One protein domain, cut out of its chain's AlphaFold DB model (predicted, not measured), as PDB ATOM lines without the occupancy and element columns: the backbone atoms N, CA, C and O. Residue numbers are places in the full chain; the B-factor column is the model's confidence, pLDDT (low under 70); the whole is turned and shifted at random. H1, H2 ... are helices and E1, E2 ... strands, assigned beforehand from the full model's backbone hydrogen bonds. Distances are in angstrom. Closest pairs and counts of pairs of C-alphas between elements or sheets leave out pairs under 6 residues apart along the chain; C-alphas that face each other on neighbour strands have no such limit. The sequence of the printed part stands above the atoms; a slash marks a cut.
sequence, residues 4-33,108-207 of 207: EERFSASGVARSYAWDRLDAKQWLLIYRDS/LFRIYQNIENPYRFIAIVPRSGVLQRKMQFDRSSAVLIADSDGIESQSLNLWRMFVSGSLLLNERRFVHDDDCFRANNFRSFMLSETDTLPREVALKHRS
ATOM      1  N   GLU A   4      24.046 -36.921  18.024       59.59
ATOM      2  CA  GLU A   4      24.678 -36.222  19.152       59.59
ATOM      3  C   GLU A   4      25.634 -35.101  18.714       59.59
ATOM      4  O   GLU A   4      25.625 -34.011  19.291       59.59
ATOM      5  N   GLU A   5      26.403 -35.293  17.638       64.31
ATOM      6  CA  GLU A   5      27.290 -34.240  17.122       64.31
ATOM      7  C   GLU A   5      26.498 -33.074  16.507       64.31
ATOM      8  O   GLU A   5      26.908 -31.906  16.606       64.31
ATOM      9  N   ARG A   6      25.334 -33.368  15.899       71.50
ATOM     10  CA  ARG A   6      24.471 -32.374  15.233       71.50
ATOM     11  C   ARG A   6      23.880 -31.369  16.225       71.50
ATOM     12  O   ARG A   6      23.756 -30.193  15.875       71.50
ATOM     13  N   PHE A   7      23.579 -31.791  17.452       81.12
ATOM     14  CA  PHE A   7      23.014 -30.945  18.513       81.12
ATOM     15  C   PHE A   7      24.000 -30.632  19.649       81.12
ATOM     16  O   PHE A   7      23.591 -30.221  20.733       81.12
ATOM     17  N   SER A   8      25.305 -30.738  19.384       82.94
ATOM     18  CA  SER A   8      26.355 -30.298  20.310       82.94
ATOM     19  C   SER A   8      26.147 -28.852  20.786       82.94
ATOM     20  O   SER A   8      25.790 -27.966  20.002       82.94
ATOM     21  N   ALA A   9      26.414 -28.588  22.069       81.69
ATOM     22  CA  ALA A   9      26.173 -27.283  22.697       81.69
ATOM     23  C   ALA A   9      26.848 -26.119  21.943       81.69
ATOM     24  O   ALA A   9      26.236 -25.074  21.721       81.69
ATOM     25  N   SER A  10      28.079 -26.323  21.465       83.25
ATOM     26  CA  SER A  10      28.822 -25.341  20.665       83.25
ATOM     27  C   SER A  10      28.186 -25.097  19.289       83.25
ATOM     28  O   SER A  10      28.098 -23.956  18.827       83.25
ATOM     29  N   GLY A  11      27.697 -26.153  18.631       79.69
ATOM     30  CA  GLY A  11      27.021 -26.071  17.339       79.69
ATOM     31  C   GLY A  11      25.659 -25.382  17.419       79.69
ATOM     32  O   GLY A  11      25.303 -24.600  16.531       79.69
ATOM     33  N   VAL A  12      24.924 -25.638  18.497       84.56
ATOM     34  CA  VAL A  12      23.650 -24.993  18.816       84.56
ATOM     35  C   VAL A  12      23.869 -23.505  19.119       84.56
ATOM     36  O   VAL A  12      23.243 -22.666  18.472       84.56
ATOM     37  N   ALA A  13      24.828 -23.158  19.985       85.00
ATOM     38  CA  ALA A  13      25.167 -21.767  20.308       85.00
ATOM     39  C   ALA A  13      25.570 -20.953  19.066       85.00
ATOM     40  O   ALA A  13      25.075 -19.845  18.855       85.00
ATOM     41  N   ARG A  14      26.394 -21.529  18.177       85.00
ATOM     42  CA  ARG A  14      26.752 -20.897  16.895       85.00
ATOM     43  C   ARG A  14      25.526 -20.640  16.014       85.00
ATOM     44  O   ARG A  14      25.486 -19.633  15.313       85.00
ATOM     45  N   SER A  15      24.543 -21.538  16.036       85.12
ATOM     46  CA  SER A  15      23.326 -21.396  15.228       85.12
ATOM     47  C   SER A  15      22.442 -20.262  15.756       85.12
ATOM     48  O   SER A  15      22.004 -19.432  14.968       85.12
ATOM     49  N   TYR A  16      22.274 -20.147  17.079       87.31
ATOM     50  CA  TYR A  16      21.594 -19.003  17.703       87.31
ATOM     51  C   TYR A  16      22.281 -17.666  17.406       87.31
ATOM     52  O   TYR A  16      21.603 -16.695  17.072       87.31
ATOM     53  N   ALA A  17      23.618 -17.621  17.467       86.44
ATOM     54  CA  ALA A  17      24.386 -16.418  17.143       86.44
ATOM     55  C   ALA A  17      24.223 -16.008  15.669       86.44
ATOM     56  O   ALA A  17      24.007 -14.833  15.373       86.44
ATOM     57  N   TRP A  18      24.278 -16.979  14.749       83.81
ATOM     58  CA  TRP A  18      24.087 -16.741  13.317       83.81
ATOM     59  C   TRP A  18      22.671 -16.254  13.000       83.81
ATOM     60  O   TRP A  18      22.490 -15.272  12.280       83.81
ATOM     61  N   ASP A  19      21.665 -16.904  13.586       85.56
ATOM     62  CA  ASP A  19      20.262 -16.605  13.312       85.56
ATOM     63  C   ASP A  19      19.733 -15.436  14.148       85.56
ATOM     64  O   ASP A  19      18.607 -14.998  13.922       85.56
ATOM     65  N   ARG A  20      20.516 -14.890  15.089       86.25
ATOM     66  CA  ARG A  20      20.105 -13.828  16.025       86.25
ATOM     67  C   ARG A  20      18.786 -14.184  16.723       86.25
ATOM     68  O   ARG A  20      17.787 -13.475  16.578       86.25
ATOM     69  N   LEU A  21      18.758 -15.339  17.382       87.62
ATOM     70  CA  LEU A  21      17.629 -15.823  18.181       87.62
ATOM     71  C   LEU A  21      18.099 -16.098  19.612       87.62
ATOM     72  O   LEU A  21      19.225 -16.549  19.810       87.62
ATOM     73  N   ASP A  22      17.237 -15.841  20.595       87.38
ATOM     74  CA  ASP A  22      17.533 -16.127  22.001       87.38
ATOM     75  C   ASP A  22      17.208 -17.591  22.338       87.38
ATOM     76  O   ASP A  22      16.104 -18.077  22.080       87.38
ATOM     77  N   ALA A  23      18.169 -18.281  22.951       85.69
ATOM     78  CA  ALA A  23      18.030 -19.655  23.421       85.69
ATOM     79  C   ALA A  23      17.045 -19.801  24.598       85.69
ATOM     80  O   ALA A  23      16.607 -20.919  24.885       85.69
ATOM     81  N   LYS A  24      16.700 -18.697  25.279       86.06
ATOM     82  CA  LYS A  24      15.679 -18.677  26.338       86.06
ATOM     83  C   LYS A  24      14.254 -18.758  25.798       86.06
ATOM     84  O   LYS A  24      13.403 -19.349  26.446       86.06
ATOM     85  N   GLN A  25      14.009 -18.189  24.618       87.81
ATOM     86  CA  GLN A  25      12.675 -18.124  24.011       87.81
ATOM     87  C   GLN A  25      12.461 -19.201  22.945       87.81
ATOM     88  O   GLN A  25      11.340 -19.662  22.736       87.81
ATOM     89  N   TRP A  26      13.534 -19.603  22.262       89.88
ATOM     90  CA  TRP A  26      13.469 -20.495  21.110       89.88
ATOM     91  C   TRP A  26      14.299 -21.744  21.348       89.88
ATOM     92  O   TRP A  26      15.480 -21.658  21.674       89.88
ATOM     93  N   LEU A  27      13.715 -22.914  21.117       90.12
ATOM     94  CA  LEU A  27      14.384 -24.208  21.150       90.12
ATOM     95  C   LEU A  27      14.669 -24.683  19.722       90.12
ATOM     96  O   LEU A  27      13.752 -24.809  18.918       90.12
ATOM     97  N   LEU A  28      15.930 -24.970  19.400       90.19
ATOM     98  CA  LEU A  28      16.301 -25.571  18.118       90.19
ATOM     99  C   LEU A  28      15.879 -27.051  18.083       90.19
ATOM    100  O   LEU A  28      16.401 -27.855  18.862       90.19
ATOM    101  N   ILE A  29      14.969 -27.398  17.168       89.69
ATOM    102  CA  ILE A  29      14.381 -28.747  17.048       89.69
ATOM    103  C   ILE A  29      14.774 -29.476  15.758       89.69
ATOM    104  O   ILE A  29      14.712 -30.700  15.712       89.69
ATOM    105  N   TYR A  30      15.212 -28.746  14.731       89.00
ATOM    106  CA  TYR A  30      15.667 -29.297  13.452       89.00
ATOM    107  C   TYR A  30      16.926 -28.572  12.992       89.00
ATOM    108  O   TYR A  30      16.973 -27.337  13.040       89.00
ATOM    109  N   ARG A  31      17.932 -29.314  12.516       86.88
ATOM    110  CA  ARG A  31      19.175 -28.739  11.991       86.88
ATOM    111  C   ARG A  31      19.783 -29.604  10.888       86.88
ATOM    112  O   ARG A  31      20.428 -30.612  11.170       86.88
ATOM    113  N   ASP A  32      19.733 -29.113   9.653       84.12
ATOM    114  CA  ASP A  32      20.542 -29.659   8.562       84.12
ATOM    115  C   ASP A  32      21.910 -28.947   8.507       84.12
ATOM    116  O   ASP A  32      22.088 -27.822   8.010       84.12
ATOM    117  N   SER A  33      22.908 -29.621   9.081       75.56
ATOM    118  CA  SER A  33      24.294 -29.143   9.116       75.56
ATOM    119  C   SER A  33      24.970 -29.176   7.741       75.56
ATOM    120  O   SER A  33      25.775 -28.288   7.443       75.56
ATOM    121  N   LEU A 108      15.420 -27.018   3.641       84.62
ATOM    122  CA  LEU A 108      15.180 -26.448   4.962       84.62
ATOM    123  C   LEU A 108      16.480 -26.432   5.777       84.62
ATOM    124  O   LEU A 108      17.179 -27.439   5.842       84.62
ATOM    125  N   PHE A 109      16.828 -25.308   6.414       85.56
ATOM    126  CA  PHE A 109      18.061 -25.244   7.208       85.56
ATOM    127  C   PHE A 109      17.827 -25.632   8.662       85.56
ATOM    128  O   PHE A 109      18.536 -26.482   9.207       85.56
ATOM    129  N   ARG A 110      16.890 -24.942   9.319       89.00
ATOM    130  CA  ARG A 110      16.663 -25.035  10.765       89.00
ATOM    131  C   ARG A 110      15.203 -24.778  11.093       89.00
ATOM    132  O   ARG A 110      14.570 -23.963  10.424       89.00
ATOM    133  N   ILE A 111      14.711 -25.416  12.147       90.88
ATOM    134  CA  ILE A 111      13.409 -25.105  12.744       90.88
ATOM    135  C   ILE A 111      13.603 -24.865  14.235       90.88
ATOM    136  O   ILE A 111      14.263 -25.644  14.929       90.88
ATOM    137  N   TYR A 112      12.996 -23.786  14.707       90.69
ATOM    138  CA  TYR A 112      12.908 -23.400  16.099       90.69
ATOM    139  C   TYR A 112      11.465 -23.516  16.574       90.69
ATOM    140  O   TYR A 112      10.548 -23.075  15.885       90.69
ATOM    141  N   GLN A 113      11.281 -24.059  17.767       90.38
ATOM    142  CA  GLN A 113      10.013 -24.069  18.483       90.38
ATOM    143  C   GLN A 113      10.048 -23.007  19.580       90.38
ATOM    144  O   GLN A 113      11.067 -22.848  20.254       90.38
ATOM    145  N   ASN A 114       8.957 -22.270  19.761       90.50
ATOM    146  CA  ASN A 114       8.854 -21.329  20.867       90.50
ATOM    147  C   ASN A 114       8.626 -22.077  22.196       90.50
ATOM    148  O   ASN A 114       7.855 -23.034  22.243       90.50
ATOM    149  N   ILE A 115       9.310 -21.658  23.264       87.19
ATOM    150  CA  ILE A 115       9.224 -22.304  24.585       87.19
ATOM    151  C   ILE A 115       7.953 -21.878  25.336       87.19
ATOM    152  O   ILE A 115       7.328 -22.720  25.973       87.19
ATOM    153  N   GLU A 116       7.546 -20.610  25.228       85.94
ATOM    154  CA  GLU A 116       6.336 -20.070  25.874       85.94
ATOM    155  C   GLU A 116       5.053 -20.498  25.145       85.94
ATOM    156  O   GLU A 116       4.042 -20.792  25.767       85.94
ATOM    157  N   ASN A 117       5.092 -20.549  23.810       86.12
ATOM    158  CA  ASN A 117       3.964 -20.914  22.953       86.12
ATOM    159  C   ASN A 117       4.333 -22.098  22.045       86.12
ATOM    160  O   ASN A 117       4.712 -21.882  20.891       86.12
ATOM    161  N   PRO A 118       4.174 -23.351  22.505       84.50
ATOM    162  CA  PRO A 118       4.675 -24.530  21.797       84.50
ATOM    163  C   PRO A 118       4.126 -24.731  20.379       84.50
ATOM    164  O   PRO A 118       4.741 -25.454  19.600       84.50
ATOM    165  N   TYR A 119       2.995 -24.111  20.037       86.25
ATOM    166  CA  TYR A 119       2.347 -24.195  18.722       86.25
ATOM    167  C   TYR A 119       2.968 -23.285  17.653       86.25
ATOM    168  O   TYR A 119       2.642 -23.435  16.474       86.25
ATOM    169  N   ARG A 120       3.845 -22.355  18.056       88.69
ATOM    170  CA  ARG A 120       4.512 -21.399  17.168       88.69
ATOM    171  C   ARG A 120       5.922 -21.858  16.826       88.69
ATOM    172  O   ARG A 120       6.732 -22.147  17.712       88.69
ATOM    173  N   PHE A 121       6.242 -21.815  15.537       90.81
ATOM    174  CA  PHE A 121       7.535 -22.231  15.011       90.81
ATOM    175  C   PHE A 121       8.166 -21.157  14.122       90.81
ATOM    176  O   PHE A 121       7.494 -20.331  13.502       90.81
ATOM    177  N   ILE A 122       9.495 -21.184  14.047       91.88
ATOM    178  CA  ILE A 122      10.285 -20.397  13.099       91.88
ATOM    179  C   ILE A 122      11.138 -21.347  12.274       91.88
ATOM    180  O   ILE A 122      12.041 -21.994  12.798       91.88
ATOM    181  N   ALA A 123      10.903 -21.374  10.968       90.31
ATOM    182  CA  ALA A 123      11.790 -22.007  10.007       90.31
ATOM    183  C   ALA A 123      12.796 -20.987   9.460       90.31
ATOM    184  O   ALA A 123      12.440 -19.863   9.092       90.31
ATOM    185  N   ILE A 124      14.059 -21.392   9.365       89.25
ATOM    186  CA  ILE A 124      15.085 -20.679   8.604       89.25
ATOM    187  C   ILE A 124      15.150 -21.321   7.224       89.25
ATOM    188  O   ILE A 124      15.568 -22.472   7.075       89.25
ATOM    189  N   VAL A 125      14.717 -20.561   6.225       87.19
ATOM    190  CA  VAL A 125      14.569 -21.016   4.842       87.19
ATOM    191  C   VAL A 125      15.408 -20.154   3.901       87.19
ATOM    192  O   VAL A 125      15.673 -18.984   4.200       87.19
ATOM    193  N   PRO A 126      15.833 -20.688   2.750       81.12
ATOM    194  CA  PRO A 126      16.444 -19.885   1.703       81.12
ATOM    195  C   PRO A 126      15.422 -18.899   1.114       81.12
ATOM    196  O   PRO A 126      14.251 -19.207   0.884       81.12
ATOM    197  N   ARG A 127      15.876 -17.679   0.849       78.50
ATOM    198  CA  ARG A 127      15.211 -16.658   0.043       78.50
ATOM    199  C   ARG A 127      16.022 -16.523  -1.236       78.50
ATOM    200  O   ARG A 127      17.203 -16.220  -1.142       78.50
ATOM    201  N   SER A 128      15.361 -16.745  -2.378       63.84
ATOM    202  CA  SER A 128      15.871 -16.600  -3.755       63.84
ATOM    203  C   SER A 128      17.379 -16.302  -3.831       63.84
ATOM    204  O   SER A 128      17.805 -15.154  -3.695       63.84
ATOM    205  N   GLY A 129      18.182 -17.360  -3.974       62.59
ATOM    206  CA  GLY A 129      19.642 -17.273  -4.012       62.59
ATOM    207  C   GLY A 129      20.301 -17.389  -2.632       62.59
ATOM    208  O   GLY A 129      20.127 -18.381  -1.924       62.59
ATOM    209  N   VAL A 130      21.115 -16.388  -2.283       60.38
ATOM    210  CA  VAL A 130      22.116 -16.431  -1.193       60.38
ATOM    211  C   VAL A 130      21.613 -15.839   0.141       60.38
ATOM    212  O   VAL A 130      22.319 -15.848   1.149       60.38
ATOM    213  N   LEU A 131      20.368 -15.362   0.199       70.81
ATOM    214  CA  LEU A 131      19.795 -14.782   1.419       70.81
ATOM    215  C   LEU A 131      18.984 -15.800   2.225       70.81
ATOM    216  O   LEU A 131      18.201 -16.563   1.671       70.81
ATOM    217  N   GLN A 132      19.108 -15.780   3.551       82.69
ATOM    218  CA  GLN A 132      18.248 -16.559   4.450       82.69
ATOM    219  C   GLN A 132      17.059 -15.708   4.908       82.69
ATOM    220  O   GLN A 132      17.175 -14.495   5.097       82.69
ATOM    221  N   ARG A 133      15.898 -16.335   5.101       85.81
ATOM    222  CA  ARG A 133      14.691 -15.702   5.641       85.81
ATOM    223  C   ARG A 133      14.167 -16.503   6.826       85.81
ATOM    224  O   ARG A 133      14.108 -17.727   6.785       85.81
ATOM    225  N   LYS A 134      13.723 -15.778   7.855       89.12
ATOM    226  CA  LYS A 134      12.919 -16.326   8.951       89.12
ATOM    227  C   LYS A 134      11.463 -16.399   8.500       89.12
ATOM    228  O   LYS A 134      10.893 -15.384   8.092       89.12
ATOM    229  N   MET A 135      10.881 -17.585   8.547       87.56
ATOM    230  CA  MET A 135       9.487 -17.841   8.216       87.56
ATOM    231  C   MET A 135       8.788 -18.341   9.473       87.56
ATOM    232  O   MET A 135       9.131 -19.399   9.991       87.56
ATOM    233  N   GLN A 136       7.849 -17.548   9.984       89.88
ATOM    234  CA  GLN A 136       6.996 -17.969  11.089       89.88
ATOM    235  C   GLN A 136       5.871 -18.836  10.530       89.88
ATOM    236  O   GLN A 136       5.331 -18.534   9.459       89.88
ATOM    237  N   PHE A 137       5.562 -19.919  11.228       89.62
ATOM    238  CA  PHE A 137       4.468 -20.807  10.876       89.62
ATOM    239  C   PHE A 137       3.882 -21.433  12.142       89.62
ATOM    240  O   PHE A 137       4.584 -21.628  13.138       89.62
ATOM    241  N   ASP A 138       2.592 -21.734  12.084       88.00
ATOM    242  CA  ASP A 138       1.883 -22.434  13.150       88.00
ATOM    243  C   ASP A 138       1.764 -23.917  12.811       88.00
ATOM    244  O   ASP A 138       1.811 -24.308  11.639       88.00
ATOM    245  N   ARG A 139       1.557 -24.746  13.835       83.62
ATOM    246  CA  ARG A 139       1.351 -26.196  13.689       83.62
ATOM    247  C   ARG A 139       0.315 -26.559  12.611       83.62
ATOM    248  O   ARG A 139       0.549 -27.464  11.823       83.62
ATOM    249  N   SER A 140      -0.798 -25.827  12.534       84.25
ATOM    250  CA  SER A 140      -1.872 -26.054  11.549       84.25
ATOM    251  C   SER A 140      -1.447 -25.821  10.096       84.25
ATOM    252  O   SER A 140      -2.106 -26.292   9.176       84.25
ATOM    253  N   SER A 141      -0.348 -25.098   9.882       83.25
ATOM    254  CA  SER A 141       0.189 -24.763   8.559       83.25
ATOM    255  C   SER A 141       1.351 -25.663   8.124       83.25
ATOM    256  O   SER A 141       1.939 -25.423   7.066       83.25
ATOM    257  N   ALA A 142       1.697 -26.668   8.937       83.88
ATOM    258  CA  ALA A 142       2.722 -27.661   8.649       83.88
ATOM    259  C   ALA A 142       2.063 -28.992   8.267       83.88
ATOM    260  O   ALA A 142       1.418 -29.633   9.091       83.88
ATOM    261  N   VAL A 143       2.231 -29.405   7.012       82.75
ATOM    262  CA  VAL A 143       1.639 -30.638   6.481       82.75
ATOM    263  C   VAL A 143       2.715 -31.449   5.777       82.75
ATOM    264  O   VAL A 143       3.473 -30.924   4.957       82.75
ATOM    265  N   LEU A 144       2.778 -32.741   6.087       80.19
ATOM    266  CA  LEU A 144       3.582 -33.684   5.325       80.19
ATOM    267  C   LEU A 144       2.846 -34.002   4.022       80.19
ATOM    268  O   LEU A 144       1.712 -34.479   4.049       80.19
ATOM    269  N   ILE A 145       3.479 -33.733   2.884       75.94
ATOM    270  CA  ILE A 145       2.942 -34.163   1.597       75.94
ATOM    271  C   ILE A 145       3.341 -35.631   1.456       75.94
ATOM    272  O   ILE A 145       4.478 -35.937   1.102       75.94
ATOM    273  N   ALA A 146       2.426 -36.534   1.807       61.59
ATOM    274  CA  ALA A 146       2.564 -37.936   1.446       61.59
ATOM    275  C   ALA A 146       2.429 -38.033  -0.078       61.59
ATOM    276  O   ALA A 146       1.451 -37.529  -0.633       61.59
ATOM    277  N   ASP A 147       3.416 -38.636  -0.746       52.88
ATOM    278  CA  ASP A 147       3.298 -38.976  -2.165       52.88
ATOM    279  C   ASP A 147       2.105 -39.931  -2.301       52.88
ATOM    280  O   ASP A 147       2.162 -41.100  -1.907       52.88
ATOM    281  N   SER A 148       0.986 -39.402  -2.793       46.59
ATOM    282  CA  SER A 148      -0.114 -40.216  -3.273       46.59
ATOM    283  C   SER A 148       0.367 -40.908  -4.541       46.59
ATOM    284  O   SER A 148       0.562 -40.257  -5.567       46.59
ATOM    285  N   ASP A 149       0.544 -42.216  -4.405       42.91
ATOM    286  CA  ASP A 149       0.508 -43.250  -5.435       42.91
ATOM    287  C   ASP A 149       1.840 -43.977  -5.633       42.91
ATOM    288  O   ASP A 149       2.830 -43.487  -6.177       42.91
ATOM    289  N   GLY A 150       1.833 -45.217  -5.137       52.34
ATOM    290  CA  GLY A 150       2.856 -46.208  -5.403       52.34
ATOM    291  C   GLY A 150       2.961 -46.531  -6.894       52.34
ATOM    292  O   GLY A 150       2.033 -46.314  -7.667       52.34
ATOM    293  N   ILE A 151       4.082 -47.165  -7.247       48.28
ATOM    294  CA  ILE A 151       4.461 -47.645  -8.592       48.28
ATOM    295  C   ILE A 151       5.260 -46.629  -9.436       48.28
ATOM    296  O   ILE A 151       5.153 -46.588 -10.656       48.28
ATOM    297  N   GLU A 152       6.180 -45.876  -8.833       51.16
ATOM    298  CA  GLU A 152       7.315 -45.324  -9.591       51.16
ATOM    299  C   GLU A 152       8.644 -45.685  -8.914       51.16
ATOM    300  O   GLU A 152       8.745 -45.799  -7.691       51.16
ATOM    301  N   SER A 153       9.664 -45.964  -9.731       58.16
ATOM    302  CA  SER A 153      10.996 -46.392  -9.290       58.16
ATOM    303  C   SER A 153      11.534 -45.470  -8.192       58.16
ATOM    304  O   SER A 153      11.504 -44.251  -8.361       58.16
ATOM    305  N   GLN A 154      12.074 -46.040  -7.107       57.44
ATOM    306  CA  GLN A 154      12.589 -45.297  -5.942       57.44
ATOM    307  C   GLN A 154      13.462 -44.088  -6.323       57.44
ATOM    308  O   GLN A 154      13.376 -43.047  -5.685       57.44
ATOM    309  N   SER A 155      14.263 -44.185  -7.389       58.06
ATOM    310  CA  SER A 155      15.109 -43.090  -7.880       58.06
ATOM    311  C   SER A 155      14.327 -41.899  -8.451       58.06
ATOM    312  O   SER A 155      14.701 -40.756  -8.190       58.06
ATOM    313  N   LEU A 156      13.244 -42.141  -9.201       58.31
ATOM    314  CA  LEU A 156      12.368 -41.091  -9.737       58.31
ATOM    315  C   LEU A 156      11.545 -40.432  -8.630       58.31
ATOM    316  O   LEU A 156      11.422 -39.208  -8.627       58.31
ATOM    317  N   ASN A 157      11.075 -41.212  -7.654       63.88
ATOM    318  CA  ASN A 157      10.360 -40.680  -6.492       63.88
ATOM    319  C   ASN A 157      11.268 -39.812  -5.621       63.88
ATOM    320  O   ASN A 157      10.881 -38.708  -5.250       63.88
ATOM    321  N   LEU A 158      12.518 -40.227  -5.391       62.81
ATOM    322  CA  LEU A 158      13.505 -39.387  -4.711       62.81
ATOM    323  C   LEU A 158      13.751 -38.087  -5.486       62.81
ATOM    324  O   LEU A 158      13.706 -37.010  -4.900       62.81
ATOM    325  N   TRP A 159      13.947 -38.153  -6.807       62.19
ATOM    326  CA  TRP A 159      14.147 -36.954  -7.629       62.19
ATOM    327  C   TRP A 159      12.944 -36.006  -7.586       62.19
ATOM    328  O   TRP A 159      13.120 -34.803  -7.392       62.19
ATOM    329  N   ARG A 160      11.718 -36.531  -7.709       63.66
ATOM    330  CA  ARG A 160      10.491 -35.736  -7.579       63.66
ATOM    331  C   ARG A 160      10.397 -35.113  -6.197       63.66
ATOM    332  O   ARG A 160      10.200 -33.908  -6.130       63.66
ATOM    333  N   MET A 161      10.651 -35.865  -5.130       62.44
ATOM    334  CA  MET A 161      10.680 -35.364  -3.755       62.44
ATOM    335  C   MET A 161      11.707 -34.234  -3.580       62.44
ATOM    336  O   MET A 161      11.396 -33.213  -2.968       62.44
ATOM    337  N   PHE A 162      12.893 -34.347  -4.191       61.22
ATOM    338  CA  PHE A 162      13.927 -33.304  -4.166       61.22
ATOM    339  C   PHE A 162      13.566 -32.043  -4.972       61.22
ATOM    340  O   PHE A 162      14.067 -30.962  -4.655       61.22
ATOM    341  N   VAL A 163      12.707 -32.145  -5.993       64.19
ATOM    342  CA  VAL A 163      12.302 -31.023  -6.870       64.19
ATOM    343  C   VAL A 163      10.953 -30.406  -6.483       64.19
ATOM    344  O   VAL A 163      10.708 -29.217  -6.734       64.19
ATOM    345  N   SER A 164      10.071 -31.188  -5.867       67.94
ATOM    346  CA  SER A 164       8.736 -30.775  -5.445       67.94
ATOM    347  C   SER A 164       8.700 -30.384  -3.966       67.94
ATOM    348  O   SER A 164       8.003 -29.425  -3.645       67.94
ATOM    349  N   GLY A 165       9.504 -31.027  -3.108       69.88
ATOM    350  CA  GLY A 165       9.502 -30.876  -1.652       69.88
ATOM    351  C   GLY A 165       8.477 -31.789  -0.965       69.88
ATOM    352  O   GLY A 165       7.343 -31.902  -1.419       69.88
ATOM    353  N   SER A 166       8.871 -32.405   0.152       77.12
ATOM    354  CA  SER A 166       8.065 -33.352   0.945       77.12
ATOM    355  C   SER A 166       7.289 -32.722   2.105       77.12
ATOM    356  O   SER A 166       6.401 -33.343   2.685       77.12
ATOM    357  N   LEU A 167       7.628 -31.489   2.473       82.31
ATOM    358  CA  LEU A 167       7.051 -30.771   3.601       82.31
ATOM    359  C   LEU A 167       6.434 -29.466   3.122       82.31
ATOM    360  O   LEU A 167       7.120 -28.645   2.515       82.31
ATOM    361  N   LEU A 168       5.162 -29.244   3.428       84.00
ATOM    362  CA  LEU A 168       4.505 -27.964   3.224       84.00
ATOM    363  C   LEU A 168       4.558 -27.167   4.529       84.00
ATOM    364  O   LEU A 168       3.974 -27.578   5.526       84.00
ATOM    365  N   LEU A 169       5.249 -26.029   4.520       83.94
ATOM    366  CA  LEU A 169       5.240 -25.056   5.610       83.94
ATOM    367  C   LEU A 169       4.651 -23.752   5.084       83.94
ATOM    368  O   LEU A 169       5.272 -23.114   4.232       83.94
ATOM    369  N   ASN A 170       3.478 -23.357   5.593       83.31
ATOM    370  CA  ASN A 170       2.827 -22.081   5.268       83.31
ATOM    371  C   ASN A 170       2.806 -21.838   3.736       83.31
ATOM    372  O   ASN A 170       3.426 -20.913   3.204       83.31
ATOM    373  N   GLU A 171       2.176 -22.796   3.038       80.62
ATOM    374  CA  GLU A 171       1.981 -22.880   1.576       80.62
ATOM    375  C   GLU A 171       3.253 -23.022   0.720       80.62
ATOM    376  O   GLU A 171       3.186 -23.061  -0.510       80.62
ATOM    377  N   ARG A 172       4.431 -23.155   1.337       82.12
ATOM    378  CA  ARG A 172       5.696 -23.382   0.627       82.12
ATOM    379  C   ARG A 172       6.208 -24.793   0.836       82.12
ATOM    380  O   ARG A 172       6.187 -25.311   1.946       82.12
ATOM    381  N   ARG A 173       6.708 -25.391  -0.243       84.50
ATOM    382  CA  ARG A 173       7.256 -26.747  -0.223       84.50
ATOM    383  C   ARG A 173       8.745 -26.734   0.089       84.50
ATOM    384  O   ARG A 173       9.489 -25.932  -0.477       84.50
ATOM    385  N   PHE A 174       9.154 -27.656   0.945       84.25
ATOM    386  CA  PHE A 174      10.525 -27.853   1.370       84.25
ATOM    387  C   PHE A 174      10.876 -29.335   1.406       84.25
ATOM    388  O   PHE A 174      10.035 -30.193   1.655       84.25
ATOM    389  N   VAL A 175      12.145 -29.630   1.173       82.50
ATOM    390  CA  VAL A 175      12.740 -30.936   1.425       82.50
ATOM    391  C   VAL A 175      13.269 -30.926   2.850       82.50
ATOM    392  O   VAL A 175      14.030 -30.027   3.231       82.50
ATOM    393  N   HIS A 176      12.864 -31.928   3.618       81.06
ATOM    394  CA  HIS A 176      13.395 -32.200   4.945       81.06
ATOM    395  C   HIS A 176      13.916 -33.636   5.010       81.06
ATOM    396  O   HIS A 176      13.579 -34.470   4.171       81.06
ATOM    397  N   ASP A 177      14.751 -33.878   6.010       80.25
ATOM    398  CA  ASP A 177      15.338 -35.171   6.337       80.25
ATOM    399  C   ASP A 177      14.964 -35.468   7.790       80.25
ATOM    400  O   ASP A 177      15.217 -34.638   8.670       80.25
ATOM    401  N   ASP A 178      14.324 -36.607   8.036       78.06
ATOM    402  CA  ASP A 178      13.830 -36.979   9.361       78.06
ATOM    403  C   ASP A 178      14.975 -37.117  10.379       78.06
ATOM    404  O   ASP A 178      14.825 -36.726  11.540       78.06
ATOM    405  N   ASP A 179      16.173 -37.505   9.930       80.31
ATOM    406  CA  ASP A 179      17.364 -37.644  10.778       80.31
ATOM    407  C   ASP A 179      17.923 -36.291  11.258       80.31
ATOM    408  O   ASP A 179      18.838 -36.218  12.091       80.31
ATOM    409  N   CYS A 180      17.450 -35.178  10.693       84.50
ATOM    410  CA  CYS A 180      17.857 -33.830  11.088       84.50
ATOM    411  C   CYS A 180      17.035 -33.265  12.254       84.50
ATOM    412  O   CYS A 180      17.372 -32.182  12.752       84.50
ATOM    413  N   PHE A 181      15.995 -33.968  12.715       85.25
ATOM    414  CA  PHE A 181      15.286 -33.609  13.940       85.25
ATOM    415  C   PHE A 181      16.072 -34.001  15.189       85.25
ATOM    416  O   PHE A 181      16.813 -34.979  15.225       85.25
ATOM    417  N   ARG A 182      15.882 -33.224  16.256       83.56
ATOM    418  CA  ARG A 182      16.476 -33.496  17.568       83.56
ATOM    419  C   ARG A 182      15.926 -34.777  18.193       83.56
ATOM    420  O   ARG A 182      16.661 -35.499  18.854       83.56
ATOM    421  N   ALA A 183      14.633 -35.022  18.005       84.56
ATOM    422  CA  ALA A 183      13.955 -36.256  18.376       84.56
ATOM    423  C   ALA A 183      12.660 -36.401  17.568       84.56
ATOM    424  O   ALA A 183      12.034 -35.396  17.213       84.56
ATOM    425  N   ASN A 184      12.210 -37.640  17.371       83.81
ATOM    426  CA  ASN A 184      10.997 -37.950  16.604       83.81
ATOM    427  C   ASN A 184       9.741 -37.292  17.197       83.81
ATOM    428  O   ASN A 184       8.869 -36.845  16.461       83.81
ATOM    429  N   ASN A 185       9.691 -37.118  18.521       84.44
ATOM    430  CA  ASN A 185       8.557 -36.482  19.200       84.44
ATOM    431  C   ASN A 185       8.347 -35.021  18.762       84.44
ATOM    432  O   ASN A 185       7.214 -34.552  18.722       84.44
ATOM    433  N   PHE A 186       9.417 -34.293  18.417       83.31
ATOM    434  CA  PHE A 186       9.296 -32.921  17.911       83.31
ATOM    435  C   PHE A 186       8.687 -32.885  16.510       83.31
ATOM    436  O   PHE A 186       7.882 -32.002  16.216       83.31
ATOM    437  N   ARG A 187       9.054 -33.853  15.664       84.62
ATOM    438  CA  ARG A 187       8.510 -34.008  14.313       84.62
ATOM    439  C   ARG A 187       7.018 -34.317  14.374       84.62
ATOM    440  O   ARG A 187       6.232 -33.572  13.798       84.62
ATOM    441  N   SER A 188       6.631 -35.357  15.110       84.19
ATOM    442  CA  SER A 188       5.228 -35.772  15.211       84.19
ATOM    443  C   SER A 188       4.344 -34.693  15.837       84.19
ATOM    444  O   SER A 188       3.224 -34.473  15.379       84.19
ATOM    445  N   PHE A 189       4.865 -33.935  16.809       84.44
ATOM    446  CA  PHE A 189       4.166 -32.770  17.350       84.44
ATOM    447  C   PHE A 189       4.001 -31.644  16.313       84.44
ATOM    448  O   PHE A 189       2.914 -31.089  16.169       84.44
ATOM    449  N   MET A 190       5.054 -31.313  15.559       85.31
ATOM    450  CA  MET A 190       5.008 -30.264  14.531       85.31
ATOM    451  C   MET A 190       4.067 -30.622  13.370       85.31
ATOM    452  O   MET A 190       3.341 -29.756  12.896       85.31
ATOM    453  N   LEU A 191       4.067 -31.884  12.929       84.19
ATOM    454  CA  LEU A 191       3.265 -32.387  11.802       84.19
ATOM    455  C   LEU A 191       1.824 -32.746  12.176       84.19
ATOM    456  O   LEU A 191       1.085 -33.292  11.365       84.19
ATOM    457  N   SER A 192       1.417 -32.447  13.406       81.94
ATOM    458  CA  SER A 192       0.100 -32.790  13.932       81.94
ATOM    459  C   SER A 192      -0.232 -34.281  13.997       81.94
ATOM    460  O   SER A 192      -1.397 -34.629  14.135       81.94
ATOM    461  N   GLU A 193       0.778 -35.151  13.994       78.56
ATOM    462  CA  GLU A 193       0.611 -36.591  14.219       78.56
ATOM    463  C   GLU A 193       0.318 -36.899  15.701       78.56
ATOM    464  O   GLU A 193      -0.362 -37.874  16.011       78.56
ATOM    465  N   THR A 194       0.815 -36.066  16.628       76.69
ATOM    466  CA  THR A 194       0.619 -36.234  18.079       76.69
ATOM    467  C   THR A 194       0.366 -34.907  18.794       76.69
ATOM    468  O   THR A 194       1.082 -33.935  18.563       76.69
ATOM    469  N   ASP A 195      -0.567 -34.881  19.751       75.00
ATOM    470  CA  ASP A 195      -0.821 -33.715  20.622       75.00
ATOM    471  C   ASP A 195       0.080 -33.643  21.863       75.00
ATOM    472  O   ASP A 195       0.014 -32.693  22.646       75.00
ATOM    473  N   THR A 196       0.945 -34.637  22.063       75.06
ATOM    474  CA  THR A 196       1.819 -34.706  23.230       75.06
ATOM    475  C   THR A 196       3.001 -33.750  23.098       75.06
ATOM    476  O   THR A 196       3.817 -33.834  22.181       75.06
ATOM    477  N   LEU A 197       3.115 -32.832  24.059       76.00
ATOM    478  CA  LEU A 197       4.234 -31.897  24.126       76.00
ATOM    479  C   LEU A 197       5.560 -32.644  24.355       76.00
ATOM    480  O   LEU A 197       5.644 -33.492  25.253       76.00
ATOM    481  N   PRO A 198       6.629 -32.304  23.614       77.69
ATOM    482  CA  PRO A 198       7.953 -32.860  23.857       77.69
ATOM    483  C   PRO A 198       8.416 -32.596  25.297       77.69
ATOM    484  O   PRO A 198       8.336 -31.466  25.786       77.69
ATOM    485  N   ARG A 199       8.946 -33.628  25.974       73.75
ATOM    486  CA  ARG A 199       9.351 -33.558  27.395       73.75
ATOM    487  C   ARG A 199      10.286 -32.386  27.700       73.75
ATOM    488  O   ARG A 199      10.125 -31.745  28.728       73.75
ATOM    489  N   GLU A 200      11.231 -32.074  26.814       72.62
ATOM    490  CA  GLU A 200      12.171 -30.962  27.019       72.62
ATOM    491  C   GLU A 200      11.492 -29.583  27.012       72.62
ATOM    492  O   GLU A 200      11.886 -28.704  27.775       72.62
ATOM    493  N   VAL A 201      10.462 -29.390  26.182       71.00
ATOM    494  CA  VAL A 201       9.680 -28.142  26.148       71.00
ATOM    495  C   VAL A 201       8.781 -28.072  27.372       71.00
ATOM    496  O   VAL A 201       8.735 -27.046  28.037       71.00
ATOM    497  N   ALA A 202       8.140 -29.188  27.729       64.69
ATOM    498  CA  ALA A 202       7.303 -29.271  28.922       64.69
ATOM    499  C   ALA A 202       8.089 -28.989  30.217       64.69
ATOM    500  O   ALA A 202       7.559 -28.354  31.125       64.69
ATOM    501  N   LEU A 203       9.348 -29.430  30.301       69.69
ATOM    502  CA  LEU A 203      10.230 -29.141  31.436       69.69
ATOM    503  C   LEU A 203      10.623 -27.660  31.491       69.69
ATOM    504  O   LEU A 203      10.533 -27.063  32.557       69.69
ATOM    505  N   LYS A 204      10.993 -27.058  30.353       68.44
ATOM    506  CA  LYS A 204      11.355 -25.631  30.279       68.44
ATOM    507  C   LYS A 204      10.176 -24.675  30.454       68.44
ATOM    508  O   LYS A 204      10.379 -23.546  30.859       68.44
ATOM    509  N   HIS A 205       8.961 -25.107  30.133       57.94
ATOM    510  CA  HIS A 205       7.751 -24.311  30.345       57.94
ATOM    511  C   HIS A 205       7.321 -24.303  31.825       57.94
ATOM    512  O   HIS A 205       6.589 -23.419  32.261       57.94
ATOM    513  N   ARG A 206       7.721 -25.312  32.608       57.00
ATOM    514  CA  ARG A 206       7.400 -25.403  34.042       57.00
ATOM    515  C   ARG A 206       8.432 -24.719  34.947       57.00
ATOM    516  O   ARG A 206       8.140 -24.563  36.129       57.00
ATOM    517  N   SER A 207       9.609 -24.380  34.418       51.22
ATOM    518  CA  SER A 207      10.704 -23.695  35.122       51.22
ATOM    519  C   SER A 207      10.649 -22.191  34.916       51.22
ATOM    520  O   SER A 207      10.861 -21.462  35.903       51.22
TER     521      SER A 207
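What this domain is: This is residues 4 to 33 and 108 to 207 of the 207 residues of an uncharacterized protein of Toxocara canis (UniProt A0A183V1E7). A strongly twisted sheet of four strands, E1 to E4, forms the core, with H1 crossing one face and short H3 on the opposite face, over E1. A second, small sheet of three short strands, E5 to E7, sits next to the large one, with E6 near E4, and between E5 and E6 the chain makes an arm that reaches out and folds back through H2, with residues 148 to 156 sticking out; H4 grazes the large sheet near E1. The printed part has 130 residues, with four named helices and seven named strands in the order H1 E1 E2 E3 E4 E5 H2 E6 E7 H3 H4. Both sheets are antiparallel, in the orders E1 - E2 - E3 - E4 and E5 - E6 - E7, and the class is mixed, helices and strands. The whole is compact, with a radius of gyration of the C-alphas of 15.3 A and spans of 50 by 35 by 28 A.

How they stand to each other: H1, residues 9 to 19, is on the sheet of E1, residues 26 to 31, E2, 110 to 114, E3, 120 to 127, and E4, 131 to 138. Its height over the sheet is 9.5 A, and it runs across the strands, at 89 degrees to E2 on the local plane. The closest C-alphas of H1 and E1 are those of Val 12 and Leu 28, 7.4 A apart. E1 and E2 are antiparallel, with N 27 and O 113 at 2.8 A. E2, E3 and E4 form a meander, each strand the antiparallel neighbour of the one before; N 112 and O 122 are 2.8 A apart, N 123 and O 135 2.8 A. E5, residues 142 to 144, pairs with E6, 167 to 169, through N 143 and O 168 at 2.9 A. E6 and E7, residues 172 to 174, form a hairpin, with N 169 and O 172 at 2.8 A. H2, residues 154 to 164, only grazes this sheet with residues 161 to 164. H3, residues 184 to 190, is on the opposite face of the large sheet from H1; the closest C-alphas of H3 and E1 are those of Phe 186 and Ile 29, 6.6 A apart. H4, residues 199 to 206, only grazes the large sheet, and H3 and H4 are apart. Every O i to N i+4 pair is within hydrogen-bond range in H1, H2, H3 and H4.

Where its parts are: H1 begins at C-alpha 9, (26.173, -27.283, 22.697), and is 15.4 A long. E3 measures 20.7 A, E4 22.7 A and H2 15.0 A. H4 ends at C-alpha 206, (7.400, -25.403, 34.042).

The domain as a whole: The C-alphas of Ile 151 and Ser 207, 50.2 A apart, are the two farthest apart. Residues 34 to 107 are not printed, and C-alphas 33 and 108 are 10.4 A apart across this cut. Of the links printed whole, none is long. Mean pLDDT of the printed part is 78.0, and residues 4 to 5, 128 to 130, 146 to 165 and 202 to 207 are under 70.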